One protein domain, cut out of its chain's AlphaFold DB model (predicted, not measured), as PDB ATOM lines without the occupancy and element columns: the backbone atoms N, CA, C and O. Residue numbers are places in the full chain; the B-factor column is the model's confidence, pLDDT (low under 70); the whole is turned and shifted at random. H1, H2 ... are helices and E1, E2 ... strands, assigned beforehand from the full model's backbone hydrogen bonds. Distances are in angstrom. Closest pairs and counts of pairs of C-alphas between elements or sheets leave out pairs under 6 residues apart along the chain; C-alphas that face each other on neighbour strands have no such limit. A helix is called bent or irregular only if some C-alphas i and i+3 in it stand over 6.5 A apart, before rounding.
ATOM      1  N   ILE A 236     169.293 125.303 123.837       82.38
ATOM      2  CA  ILE A 236     169.469 126.237 124.943       82.38
ATOM      3  C   ILE A 236     169.183 127.641 124.449       82.38
ATOM      4  O   ILE A 236     169.786 128.104 123.478       82.38
ATOM      5  N   PHE A 237     168.283 128.316 125.156       81.88
ATOM      6  CA  PHE A 237     167.938 129.700 124.888       81.88
ATOM      7  C   PHE A 237     168.633 130.596 125.900       81.88
ATOM      8  O   PHE A 237     168.431 130.476 127.107       81.88
ATOM      9  N   GLU A 238     169.443 131.517 125.394       82.25
ATOM     10  CA  GLU A 238     170.006 132.595 126.192       82.25
ATOM     11  C   GLU A 238     169.134 133.839 126.004       82.25
ATOM     12  O   GLU A 238     169.043 134.404 124.908       82.25
ATOM     13  N   PHE A 239     168.472 134.268 127.078       78.56
ATOM     14  CA  PHE A 239     167.702 135.505 127.086       78.56
ATOM     15  C   PHE A 239     168.638 136.673 127.367       78.56
ATOM     16  O   PHE A 239     168.966 136.962 128.516       78.56
ATOM     17  N   LYS A 240     169.059 137.375 126.314       76.31
ATOM     18  CA  LYS A 240     169.787 138.632 126.484       76.31
ATOM     19  C   LYS A 240     168.800 139.778 126.517       76.31
ATOM     20  O   LYS A 240     168.129 140.074 125.526       76.31
ATOM     21  N   ARG A 241     168.741 140.459 127.663       72.31
ATOM     22  CA  ARG A 241     168.104 141.768 127.727       72.31
ATOM     23  C   ARG A 241     168.912 142.692 126.827       72.31
ATOM     24  O   ARG A 241     170.078 142.956 127.102       72.31
ATOM     25  N   LEU A 242     168.299 143.172 125.752       60.06
ATOM     26  CA  LEU A 242     168.881 144.272 125.000       60.06
ATOM     27  C   LEU A 242     168.919 145.474 125.937       60.06
ATOM     28  O   LEU A 242     167.871 146.006 126.317       60.06
ATOM     29  N   GLU A 243     170.120 145.876 126.339       56.69
ATOM     30  CA  GLU A 243     170.325 147.195 126.912       56.69
ATOM     31  C   GLU A 243     169.823 148.192 125.869       56.69
ATOM     32  O   GLU A 243     170.404 148.354 124.797       56.69
ATOM     33  N   MET A 244     168.656 148.789 126.121       45.31
ATOM     34  CA  MET A 244     168.139 149.814 125.230       45.31
ATOM     35  C   MET A 244     169.172 150.934 125.187       45.31
ATOM     36  O   MET A 244     169.434 151.556 126.216       45.31
ATOM     37  N   LYS A 286     180.588 127.365 125.405       35.91
ATOM     38  CA  LYS A 286     180.742 127.109 123.965       35.91
ATOM     39  C   LYS A 286     180.874 125.611 123.712       35.91
ATOM     40  O   LYS A 286     181.888 125.028 124.080       35.91
ATOM     41  N   ASN A 287     179.883 125.064 123.013       34.78
ATOM     42  CA  ASN A 287     179.908 123.862 122.169       34.78
ATOM     43  C   ASN A 287     178.996 122.697 122.595       34.78
ATOM     44  O   ASN A 287     178.707 122.453 123.756       34.78
ATOM     45  N   ASN A 288     178.530 122.001 121.558       35.38
ATOM     46  CA  ASN A 288     177.591 120.878 121.456       35.38
ATOM     47  C   ASN A 288     176.097 121.128 121.646       35.38
ATOM     48  O   ASN A 288     175.324 120.493 120.926       35.38
ATOM     49  N   GLN A 289     175.681 122.081 122.469       46.28
ATOM     50  CA  GLN A 289     174.307 122.590 122.443       46.28
ATOM     51  C   GLN A 289     174.268 123.831 121.548       46.28
ATOM     52  O   GLN A 289     175.145 124.689 121.647       46.28
ATOM     53  N   VAL A 290     173.295 123.913 120.632       44.34
ATOM     54  CA  VAL A 290     173.105 125.134 119.839       44.34
ATOM     55  C   VAL A 290     172.650 126.204 120.823       44.34
ATOM     56  O   VAL A 290     171.516 126.162 121.301       44.34
ATOM     57  N   GLN A 291     173.563 127.106 121.184       47.16
ATOM     58  CA  GLN A 291     173.213 128.285 121.954       47.16
ATOM     59  C   GLN A 291     172.510 129.252 121.027       47.16
ATOM     60  O   GLN A 291     173.051 129.701 120.017       47.16
ATOM     61  N   ILE A 292     171.268 129.526 121.372       51.31
ATOM     62  CA  ILE A 292     170.406 130.380 120.598       51.31
ATOM     63  C   ILE A 292     170.136 131.627 121.424       51.31
ATOM     64  O   ILE A 292     169.544 131.553 122.502       51.31
ATOM     65  N   LYS A 293     170.550 132.789 120.917       50.69
ATOM     66  CA  LYS A 293     170.250 134.061 121.570       50.69
ATOM     67  C   LYS A 293     168.837 134.472 121.185       50.69
ATOM     68  O   LYS A 293     168.533 134.679 120.010       50.69
ATOM     69  N   MET A 294     167.961 134.611 122.171       45.47
ATOM     70  CA  MET A 294     166.643 135.193 121.955       45.47
ATOM     71  C   MET A 294     166.687 136.650 122.397       45.47
ATOM     72  O   MET A 294     166.890 136.941 123.577       45.47
ATOM     73  N   LEU A 295     166.514 137.577 121.453       50.50
ATOM     74  CA  LEU A 295     166.438 138.997 121.781       50.50
ATOM     75  C   LEU A 295     164.978 139.388 121.988       50.50
ATOM     76  O   LEU A 295     164.167 139.374 121.065       50.50
ATOM     77  N   THR A 296     164.650 139.804 123.203       46.12
ATOM     78  CA  THR A 296     163.338 140.353 123.550       46.12
ATOM     79  C   THR A 296     163.310 141.867 123.309       46.12
ATOM     80  O   THR A 296     163.030 142.652 124.211       46.12
ATOM     81  N   SER A 297     163.609 142.337 122.088       44.28
ATOM     82  CA  SER A 297     163.275 143.734 121.757       44.28
ATOM     83  C   SER A 297     161.787 143.846 121.459       44.28
ATOM     84  O   SER A 297     161.275 143.299 120.488       44.28
ATOM     85  N   ILE A 298     161.088 144.627 122.277       47.06
ATOM     86  CA  ILE A 298     159.667 144.955 122.088       47.06
ATOM     87  C   ILE A 298     159.433 145.738 120.770       47.06
ATOM     88  O   ILE A 298     158.326 145.693 120.233       47.06
ATOM     89  N   ASN A 299     160.486 146.367 120.223       43.56
ATOM     90  CA  ASN A 299     160.458 147.308 119.093       43.56
ATOM     91  C   ASN A 299     161.247 146.871 117.842       43.56
ATOM     92  O   ASN A 299     161.516 147.717 116.997       43.56
ATOM     93  N   THR A 300     161.643 145.601 117.681       50.62
ATOM     94  CA  THR A 300     162.058 145.164 116.332       50.62
ATOM     95  C   THR A 300     160.824 145.252 115.442       50.62
ATOM     96  O   THR A 300     159.826 144.586 115.723       50.62
ATOM     97  N   ASP A 301     160.844 146.171 114.470       48.31
ATOM     98  CA  ASP A 301     159.672 146.597 113.707       48.31
ATOM     99  C   ASP A 301     158.894 145.390 113.182       48.31
ATOM    100  O   ASP A 301     159.268 144.697 112.235       48.31
ATOM    101  N   ARG A 302     157.777 145.122 113.869       51.00
ATOM    102  CA  ARG A 302     156.960 143.908 113.755       51.00
ATOM    103  C   ARG A 302     156.333 143.733 112.373       51.00
ATOM    104  O   ARG A 302     155.629 142.749 112.169       51.00
ATOM    105  N   ASP A 303     156.495 144.691 111.473       58.00
ATOM    106  CA  ASP A 303     155.884 144.674 110.152       58.00
ATOM    107  C   ASP A 303     156.816 144.084 109.087       58.00
ATOM    108  O   ASP A 303     156.311 143.434 108.177       58.00
ATOM    109  N   GLU A 304     158.144 144.151 109.258       59.00
ATOM    110  CA  GLU A 304     159.081 143.488 108.334       59.00
ATOM    111  C   GLU A 304     159.018 141.955 108.462       59.00
ATOM    112  O   GLU A 304     158.989 141.244 107.466       59.00
ATOM    113  N   ILE A 305     158.890 141.424 109.684       63.75
ATOM    114  CA  ILE A 305     158.900 139.967 109.921       63.75
ATOM    115  C   ILE A 305     157.536 139.313 109.628       63.75
ATOM    116  O   ILE A 305     157.461 138.137 109.273       63.75
ATOM    117  N   LYS A 306     156.423 140.054 109.732       59.84
ATOM    118  CA  LYS A 306     155.087 139.513 109.395       59.84
ATOM    119  C   LYS A 306     154.934 139.192 107.907       59.84
ATOM    120  O   LYS A 306     154.071 138.380 107.574       59.84
ATOM    121  N   GLY A 307     155.747 139.813 107.048       58.97
ATOM    122  CA  GLY A 307     155.776 139.569 105.605       58.97
ATOM    123  C   GLY A 307     156.307 138.189 105.215       58.97
ATOM    124  O   GLY A 307     155.890 137.659 104.191       58.97
ATOM    125  N   VAL A 308     157.095 137.542 106.085       59.22
ATOM    126  CA  VAL A 308     157.783 136.260 105.823       59.22
ATOM    127  C   VAL A 308     156.820 135.047 105.798       59.22
ATOM    128  O   VAL A 308     157.212 133.888 105.925       59.22
ATOM    129  N   GLN A 309     155.516 135.253 105.595       63.50
ATOM    130  CA  GLN A 309     154.562 134.172 105.291       63.50
ATOM    131  C   GLN A 309     154.689 133.645 103.845       63.50
ATOM    132  O   GLN A 309     153.758 133.025 103.333       63.50
ATOM    133  N   GLY A 310     155.815 133.906 103.177       64.88
ATOM    134  CA  GLY A 310     156.071 133.508 101.798       64.88
ATOM    135  C   GLY A 310     156.215 131.998 101.588       64.88
ATOM    136  O   GLY A 310     156.267 131.209 102.529       64.88
ATOM    137  N   ASP A 311     156.344 131.612 100.316       73.81
ATOM    138  CA  ASP A 311     156.538 130.234  99.823       73.81
ATOM    139  C   ASP A 311     157.895 129.609 100.232       73.81
ATOM    140  O   ASP A 311     158.343 128.626  99.638       73.81
ATOM    141  N   ILE A 312     158.586 130.202 101.209       78.69
ATOM    142  CA  ILE A 312     159.869 129.727 101.711       78.69
ATOM    143  C   ILE A 312     159.602 128.447 102.511       78.69
ATOM    144  O   ILE A 312     158.740 128.457 103.395       78.69
ATOM    145  N   PRO A 313     160.318 127.342 102.241       80.00
ATOM    146  CA  PRO A 313     160.226 126.143 103.060       80.00
ATOM    147  C   PRO A 313     160.507 126.481 104.527       80.00
ATOM    148  O   PRO A 313     161.569 127.001 104.861       80.00
ATOM    149  N   GLN A 314     159.527 126.213 105.384       85.88
ATOM    150  CA  GLN A 314     159.605 126.439 106.822       85.88
ATOM    151  C   GLN A 314     159.616 125.099 107.534       85.88
ATOM    152  O   GLN A 314     158.771 124.241 107.263       85.88
ATOM    153  N   GLU A 315     160.516 124.960 108.495       86.81
ATOM    154  CA  GLU A 315     160.546 123.806 109.383       86.81
ATOM    155  C   GLU A 315     159.981 124.221 110.728       86.81
ATOM    156  O   GLU A 315     160.364 125.247 111.288       86.81
ATOM    157  N   ARG A 316     159.012 123.457 111.223       90.19
ATOM    158  CA  ARG A 316     158.222 123.828 112.391       90.19
ATOM    159  C   ARG A 316     158.365 122.771 113.466       90.19
ATOM    160  O   ARG A 316     158.059 121.606 113.227       90.19
ATOM    161  N   PHE A 317     158.785 123.206 114.644       88.75
ATOM    162  CA  PHE A 317     159.000 122.348 115.799       88.75
ATOM    163  C   PHE A 317     158.207 122.889 116.978       88.75
ATOM    164  O   PHE A 317     158.287 124.074 117.306       88.75
ATOM    165  N   GLN A 318     157.419 122.029 117.615       89.31
ATOM    166  CA  GLN A 318     156.664 122.420 118.802       89.31
ATOM    167  C   GLN A 318     157.585 122.415 120.022       89.31
ATOM    168  O   GLN A 318     158.452 121.560 120.150       89.31
ATOM    169  N   LEU A 319     157.414 123.370 120.927       85.75
ATOM    170  CA  LEU A 319     158.185 123.444 122.165       85.75
ATOM    171  C   LEU A 319     157.400 122.821 123.315       85.75
ATOM    172  O   LEU A 319     156.249 123.193 123.567       85.75
ATOM    173  N   GLU A 320     158.041 121.915 124.053       78.00
ATOM    174  CA  GLU A 320     157.409 121.238 125.191       78.00
ATOM    175  C   GLU A 320     157.700 121.866 126.554       78.00
ATOM    176  O   GLU A 320     156.999 121.549 127.513       78.00
ATOM    177  N   SER A 321     158.655 122.795 126.656       76.94
ATOM    178  CA  SER A 321     159.039 123.366 127.955       76.94
ATOM    179  C   SER A 321     157.892 124.123 128.624       76.94
ATOM    180  O   SER A 321     157.418 125.147 128.122       76.94
ATOM    181  N   GLN A 322     157.471 123.615 129.785       74.19
ATOM    182  CA  GLN A 322     156.517 124.283 130.661       74.19
ATOM    183  C   GLN A 322     157.100 125.586 131.215       74.19
ATOM    184  O   GLN A 322     156.406 126.593 131.216       74.19
ATOM    185  N   GLU A 323     158.387 125.614 131.565       76.69
ATOM    186  CA  GLU A 323     159.055 126.829 132.052       76.69
ATOM    187  C   GLU A 323     159.039 127.947 131.012       76.69
ATOM    188  O   GLU A 323     158.712 129.089 131.329       76.69
ATOM    189  N   LEU A 324     159.326 127.626 129.745       74.88
ATOM    190  CA  LEU A 324     159.202 128.606 128.672       74.88
ATOM    191  C   LEU A 324     157.750 129.076 128.564       74.88
ATOM    192  O   LEU A 324     157.508 130.273 128.447       74.88
ATOM    193  N   LYS A 325     156.774 128.161 128.610       74.06
ATOM    194  CA  LYS A 325     155.355 128.544 128.585       74.06
ATOM    195  C   LYS A 325     155.014 129.478 129.741       74.06
ATOM    196  O   LYS A 325     154.278 130.430 129.507       74.06
ATOM    197  N   ASP A 326     155.566 129.267 130.928       80.25
ATOM    198  CA  ASP A 326     155.315 130.094 132.107       80.25
ATOM    199  C   ASP A 326     155.958 131.483 131.963       80.25
ATOM    200  O   ASP A 326     155.259 132.487 132.104       80.25
ATOM    201  N   ILE A 327     157.231 131.557 131.549       79.75
ATOM    202  CA  ILE A 327     157.938 132.820 131.255       79.75
ATOM    203  C   ILE A 327     157.195 133.610 130.176       79.75
ATOM    204  O   ILE A 327     156.947 134.808 130.307       79.75
ATOM    205  N   LEU A 328     156.792 132.937 129.100       74.88
ATOM    206  CA  LEU A 328     156.040 133.552 128.014       74.88
ATOM    207  C   LEU A 328     154.653 133.996 128.477       74.88
ATOM    208  O   LEU A 328     154.194 135.068 128.091       74.88
ATOM    209  N   THR A 329     154.000 133.212 129.333       75.88
ATOM    210  CA  THR A 329     152.712 133.570 129.932       75.88
ATOM    211  C   THR A 329     152.851 134.819 130.794       75.88
ATOM    212  O   THR A 329     151.992 135.695 130.725       75.88
ATOM    213  N   GLU A 330     153.926 134.953 131.568       81.56
ATOM    214  CA  GLU A 330     154.207 136.140 132.377       81.56
ATOM    215  C   GLU A 330     154.515 137.374 131.507       81.56
ATOM    216  O   GLU A 330     153.946 138.453 131.711       81.56
ATOM    217  N   LEU A 331     155.318 137.203 130.451       75.31
ATOM    218  CA  LEU A 331     155.590 138.247 129.454       75.31
ATOM    219  C   LEU A 331     154.315 138.702 128.718       75.31
ATOM    220  O   LEU A 331     154.163 139.879 128.394       75.31
ATOM    221  N   ILE A 332     153.369 137.794 128.479       72.81
ATOM    222  CA  ILE A 332     152.080 138.116 127.855       72.81
ATOM    223  C   ILE A 332     151.140 138.797 128.862       72.81
ATOM    224  O   ILE A 332     150.534 139.825 128.545       72.81
ATOM    225  N   LYS A 333     151.052 138.276 130.095       76.81
ATOM    226  CA  LYS A 333     150.229 138.834 131.184       76.81
ATOM    227  C   LYS A 333     150.638 140.255 131.559       76.81
ATOM    228  O   LYS A 333     149.766 141.072 131.847       76.81
ATOM    229  N   SER A 334     151.927 140.585 131.479       75.62
ATOM    230  CA  SER A 334     152.443 141.941 131.719       75.62
ATOM    231  C   SER A 334     152.023 142.981 130.658       75.62
ATOM    232  O   SER A 334     152.509 144.107 130.669       75.62
ATOM    233  N   LYS A 335     151.055 142.656 129.780       60.69
ATOM    234  CA  LYS A 335     150.427 143.516 128.755       60.69
ATOM    235  C   LYS A 335     151.354 143.993 127.631       60.69
ATOM    236  O   LYS A 335     150.906 144.743 126.766       60.69
ATOM    237  N   TYR A 336     152.598 143.524 127.565       58.94
ATOM    238  CA  TYR A 336     153.529 143.911 126.497       58.94
ATOM    239  C   TYR A 336     153.256 143.201 125.154       58.94
ATOM    240  O   TYR A 336     153.745 143.623 124.099       58.94
ATOM    241  N   ILE A 337     152.446 142.134 125.154       59.28
ATOM    242  CA  ILE A 337     152.222 141.268 123.991       59.28
ATOM    243  C   ILE A 337     150.717 140.960 123.851       59.28
ATOM    244  O   ILE A 337     150.216 139.970 124.364       59.28
ATOM    245  N   TYR A 338     149.970 141.841 123.175       54.09
ATOM    246  CA  TYR A 338     148.496 141.775 123.092       54.09
ATOM    247  C   TYR A 338     147.930 141.132 121.810       54.09
ATOM    248  O   TYR A 338     146.736 141.247 121.545       54.09
ATOM    249  N   LYS A 339     148.756 140.499 120.965       65.56
ATOM    250  CA  LYS A 339     148.295 139.944 119.676       65.56
ATOM    251  C   LYS A 339     148.185 138.422 119.730       65.56
ATOM    252  O   LYS A 339     149.077 137.763 120.253       65.56
ATOM    253  N   GLU A 340     147.122 137.882 119.121       72.69
ATOM    254  CA  GLU A 340     146.826 136.436 119.015       72.69
ATOM    255  C   GLU A 340     148.009 135.598 118.503       72.69
ATOM    256  O   GLU A 340     148.136 134.417 118.827       72.69
ATOM    257  N   LYS A 341     148.881 136.219 117.701       78.69
ATOM    258  CA  LYS A 341     150.130 135.647 117.204       78.69
ATOM    259  C   LYS A 341     151.257 136.630 117.453       78.69
ATOM    260  O   LYS A 341     151.214 137.758 116.953       78.69
ATOM    261  N   THR A 342     152.267 136.186 118.189       83.19
ATOM    262  CA  THR A 342     153.485 136.966 118.417       83.19
ATOM    263  C   THR A 342     154.694 136.147 118.006       83.19
ATOM    264  O   THR A 342     154.758 134.954 118.288       83.19
ATOM    265  N   TYR A 343     155.623 136.792 117.308       86.94
ATOM    266  CA  TYR A 343     156.859 136.193 116.829       86.94
ATOM    267  C   TYR A 343     158.029 136.874 117.530       86.94
ATOM    268  O   TYR A 343     158.065 138.105 117.588       86.94
ATOM    269  N   PHE A 344     158.970 136.084 118.033       87.62
ATOM    270  CA  PHE A 344     160.229 136.564 118.586       87.62
ATOM    271  C   PHE A 344     161.356 136.094 117.674       87.62
ATOM    272  O   PHE A 344     161.475 134.887 117.447       87.62
ATOM    273  N   PRO A 345     162.158 137.011 117.117       89.12
ATOM    274  CA  PRO A 345     163.300 136.618 116.322       89.12
ATOM    275  C   PRO A 345     164.330 135.895 117.184       89.12
ATOM    276  O   PRO A 345     164.625 136.279 118.319       89.12
ATOM    277  N   ILE A 346     164.849 134.815 116.618       90.00
ATOM    278  CA  ILE A 346     165.893 133.995 117.197       90.00
ATOM    279  C   ILE A 346     167.190 134.278 116.431       90.00
ATOM    280  O   ILE A 346     167.227 134.144 115.205       90.00
ATOM    281  N   PHE A 347     168.244 134.626 117.168       87.19
ATOM    282  CA  PHE A 347     169.528 135.058 116.633       87.19
ATOM    283  C   PHE A 347     170.623 134.023 116.879       87.19
ATOM    284  O   PHE A 347     170.656 133.345 117.913       87.19
ATOM    285  N   SER A 348     171.545 133.925 115.924       84.62
ATOM    286  CA  SER A 348     172.804 133.206 116.099       84.62
ATOM    287  C   SER A 348     173.748 134.001 117.004       84.62
ATOM    288  O   SER A 348     173.468 135.136 117.395       84.62
ATOM    289  N   GLU A 349     174.901 133.423 117.342       76.62
ATOM    290  CA  GLU A 349     175.934 134.167 118.067       76.62
ATOM    291  C   GLU A 349     176.422 135.410 117.312       76.62
ATOM    292  O   GLU A 349     176.807 136.377 117.970       76.62
ATOM    293  N   GLU A 350     176.350 135.377 115.978       81.69
ATOM    294  CA  GLU A 350     176.729 136.438 115.037       81.69
ATOM    295  C   GLU A 350     175.576 137.420 114.758       81.69
ATOM    296  O   GLU A 350     175.615 138.158 113.778       81.69
ATOM    297  N   ASP A 351     174.537 137.413 115.601       84.50
ATOM    298  CA  ASP A 351     173.354 138.277 115.508       84.50
ATOM    299  C   ASP A 351     172.563 138.116 114.191       84.50
ATOM    300  O   ASP A 351     171.870 139.028 113.738       84.50
ATOM    301  N   ILE A 352     172.606 136.921 113.594       85.50
ATOM    302  CA  ILE A 352     171.857 136.593 112.373       85.50
ATOM    303  C   ILE A 352     170.538 135.929 112.747       85.50
ATOM    304  O   ILE A 352     170.526 134.942 113.483       85.50
ATOM    305  N   ILE A 353     169.423 136.433 112.216       89.25
ATOM    306  CA  ILE A 353     168.108 135.820 112.426       89.25
ATOM    307  C   ILE A 353     168.009 134.573 111.552       89.25
ATOM    308  O   ILE A 353     168.053 134.672 110.328       89.25
ATOM    309  N   PHE A 354     167.848 133.404 112.166       88.38
ATOM    310  CA  PHE A 354     167.709 132.129 111.444       88.38
ATOM    311  C   PHE A 354     166.471 131.329 111.865       88.38
ATOM    312  O   PHE A 354     166.107 130.344 111.224       88.38
ATOM    313  N   ALA A 355     165.794 131.747 112.931       91.50
ATOM    314  CA  ALA A 355     164.536 131.158 113.355       91.50
ATOM    315  C   ALA A 355     163.601 132.234 113.923       91.50
ATOM    316  O   ALA A 355     164.018 133.346 114.251       91.50
ATOM    317  N   LEU A 356     162.323 131.896 114.052       91.19
ATOM    318  CA  LEU A 356     161.346 132.688 114.790       91.19
ATOM    319  C   LEU A 356     160.660 131.794 115.819       91.19
ATOM    320  O   LEU A 356     160.147 130.729 115.481       91.19
ATOM    321  N   LEU A 357     160.581 132.257 117.059       90.88
ATOM    322  CA  LEU A 357     159.702 131.683 118.065       90.88
ATOM    323  C   LEU A 357     158.304 132.272 117.886       90.88
ATOM    324  O   LEU A 357     158.056 133.433 118.208       90.88
ATOM    325  N   LYS A 358     157.380 131.469 117.380       90.56
ATOM    326  CA  LYS A 358     155.969 131.812 117.263       90.56
ATOM    327  C   LYS A 358     155.229 131.347 118.509       90.56
ATOM    328  O   LYS A 358     155.224 130.166 118.839       90.56
ATOM    329  N   ILE A 359     154.536 132.272 119.156       87.31
ATOM    330  CA  ILE A 359     153.618 131.976 120.250       87.31
ATOM    331  C   ILE A 359     152.200 132.182 119.749       87.31
ATOM    332  O   ILE A 359     151.832 133.259 119.269       87.31
ATOM    333  N   THR A 360     151.406 131.131 119.880       87.75
ATOM    334  CA  THR A 360     149.979 131.115 119.580       87.75
ATOM    335  C   THR A 360     149.201 130.846 120.848       87.75
ATOM    336  O   THR A 360     149.454 129.862 121.542       87.75
ATOM    337  N   LYS A 361     148.226 131.706 121.135       84.00
ATOM    338  CA  LYS A 361     147.230 131.428 122.165       84.00
ATOM    339  C   LYS A 361     146.264 130.371 121.618       84.00
ATOM    340  O   LYS A 361     145.641 130.605 120.583       84.00
ATOM    341  N   SER A 362     146.176 129.207 122.257       82.50
ATOM    342  CA  SER A 362     145.136 128.229 121.934       82.50
ATOM    343  C   SER A 362     143.779 128.724 122.449       82.50
ATOM    344  O   SER A 362     143.696 129.609 123.303       82.50
ATOM    345  N   SER A 363     142.695 128.120 121.964       80.38
ATOM    346  CA  SER A 363     141.341 128.378 122.472       80.38
ATOM    347  C   SER A 363     141.157 128.011 123.951       80.38
ATOM    348  O   SER A 363     140.209 128.482 124.565       80.38
ATOM    349  N   SER A 364     142.048 127.197 124.528       80.38
ATOM    350  CA  SER A 364     141.992 126.719 125.915       80.38
ATOM    351  C   SER A 364     142.781 127.585 126.908       80.38
ATOM    352  O   SER A 364     143.153 127.096 127.970       80.38
ATOM    353  N   ASP A 365     143.104 128.836 126.555       75.62
ATOM    354  CA  ASP A 365     144.036 129.708 127.297       75.62
ATOM    355  C   ASP A 365     145.452 129.119 127.483       75.62
ATOM    356  O   ASP A 365     146.291 129.696 128.177       75.62
ATOM    357  N   GLN A 366     145.765 128.010 126.809       80.31
ATOM    358  CA  GLN A 366     147.099 127.428 126.803       80.31
ATOM    359  C   GLN A 366     147.932 128.053 125.684       80.31
ATOM    360  O   GLN A 366     147.509 128.168 124.534       80.31
ATOM    361  N   PHE A 367     149.157 128.455 125.996       83.00
ATOM    362  CA  PHE A 367     150.071 128.941 124.972       83.00
ATOM    363  C   PHE A 367     150.782 127.764 124.309       83.00
ATOM    364  O   PHE A 367     151.385 126.915 124.969       83.00
ATOM    365  N   GLN A 368     150.712 127.724 122.982       86.56
ATOM    366  CA  GLN A 368     151.548 126.863 122.159       86.56
ATOM    367  C   GLN A 368     152.709 127.697 121.633       86.56
ATOM    368  O   GLN A 368     152.501 128.752 121.030       86.56
ATOM    369  N   ALA A 369     153.921 127.217 121.879       88.56
ATOM    370  CA  ALA A 369     155.140 127.796 121.352       88.56
ATOM    371  C   ALA A 369     155.676 126.879 120.245       88.56
ATOM    372  O   ALA A 369     155.749 125.661 120.402       88.56
ATOM    373  N   GLU A 370     156.007 127.471 119.108       91.12
ATOM    374  CA  GLU A 370     156.476 126.796 117.904       91.12
ATOM    375  C   GLU A 370     157.725 127.528 117.418       91.12
ATOM    376  O   GLU A 370     157.690 128.741 117.208       91.12
ATOM    377  N   ILE A 371     158.830 126.814 117.235       91.00
ATOM    378  CA  ILE A 371     159.997 127.362 116.552       91.00
ATOM    379  C   ILE A 371     159.847 127.092 115.076       91.00
ATOM    380  O   ILE A 371     159.659 125.955 114.648       91.00
ATOM    381  N   ILE A 372     159.945 128.166 114.311       91.44
ATOM    382  CA  ILE A 372     159.989 128.128 112.867       91.44
ATOM    383  C   ILE A 372     161.435 128.384 112.478       91.44
ATOM    384  O   ILE A 372     161.905 129.516 112.591       91.44
ATOM    385  N   PHE A 373     162.144 127.339 112.065       89.00
ATOM    386  CA  PHE A 373     163.460 127.504 111.464       89.00
ATOM    387  C   PHE A 373     163.295 127.936 110.016       89.00
ATOM    388  O   PHE A 373     162.418 127.468 109.282       89.00
ATOM    389  N   TYR A 374     164.163 128.852 109.632       85.94
ATOM    390  CA  TYR A 374     164.275 129.384 108.294       85.94
ATOM    391  C   TYR A 374     165.701 129.153 107.797       85.94
ATOM    392  O   TYR A 374     166.576 128.659 108.511       85.94
ATOM    393  N   MET A 375     165.939 129.546 106.550       79.25
ATOM    394  CA  MET A 375     167.296 129.640 106.035       79.25
ATOM    395  C   MET A 375     168.109 130.690 106.798       79.25
ATOM    396  O   MET A 375     167.560 131.599 107.423       79.25
TER     397      MET A 375
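AT A GLANCE: This is residues 236 to 244 and 286 to 375 of the 978 residues of an uncharacterized protein of Pseudocohnilembus persalinus (UniProt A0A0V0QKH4). A six-stranded sheet, strongly twisted and curled like part of a barrel, has the longer helix H2 packed over one face, while the short helix H1 only grazes the sheet. E4 and E5 lie nearest the middle of the whole, and E1 and E3 are the edge strands. The printed part has 99 residues, with two named helices and six named strands in the order E1 E2 H1 E3 H2 E4 E5 E6, a mixed class of helices and strands. The sheet is mixed, in the order E1 E2 E4 E5 E6 E3. The whole is compact, with a radius of gyration of the C-alphas of 13.5 A, and rounded, spanning 36 by 32 by 29 A.

IN THESE COORDINATES: E1, residues 236 to 240, begins at C-alpha 236 (169.469, 126.237, 124.943). After the cut come E2, residues 290 to 295, 15.5 A long, and H1, residues 302 to 306. E3 is residues 315 to 319. H2, residues 322 to 336, begins at C-alpha 322 (156.517, 124.283, 130.661) and is 20.3 A long; it is irregular, with C-alphas 333 and 336 at 7.7 A. E4, residues 341 to 347, is 19.4 A long; E5, residues 353 to 361, 23.5 A; E6, residues 367 to 373, 19.1 A, ending at C-alpha 373 (163.460, 127.504, 111.464).

HOW THE PARTS SIT: E1 and E2 are parallel at 30 degrees, with N 238 and O 292 at 2.9 A. E2 and E4 are antiparallel at 124 degrees, with N 347 and O 293 at 2.9 A. E4, E5 and E6 form a meander, each strand the antiparallel neighbour of the one before, in two hairpins: N 344 and O 357 are 2.8 A apart, and N 358 and O 370 are 2.8 A apart. E6 and E3 are antiparallel at 147 degrees, with N 371 and O 317 at 2.8 A. E1 and E3 are apart. H2 is on one face of the sheet, making two layers, at a height over the sheet of 9.0 A. The closest C-alphas of H2 and E6 are those of Lys 325 and Phe 367, 6.4 A apart. H1 and H2 are apart. O i to N i+4 pairs within hydrogen-bond range are 9 of 11 in H2 and 0 of 1 in H1, where O i to N i+3 pairs are 0 of 2.

THE WHOLE: The two farthest C-alphas, of Lys 286 and Ser 363, are 39.4 A apart. Residues 245 to 285 are not printed, and C-alphas 244 and 286 are 26.0 A apart across the cut. Of the links printed whole, none is long. The mean pLDDT of the printed part is 72.5; residues 242 to 244, 286 to 310 and 335 to 339 are under 70.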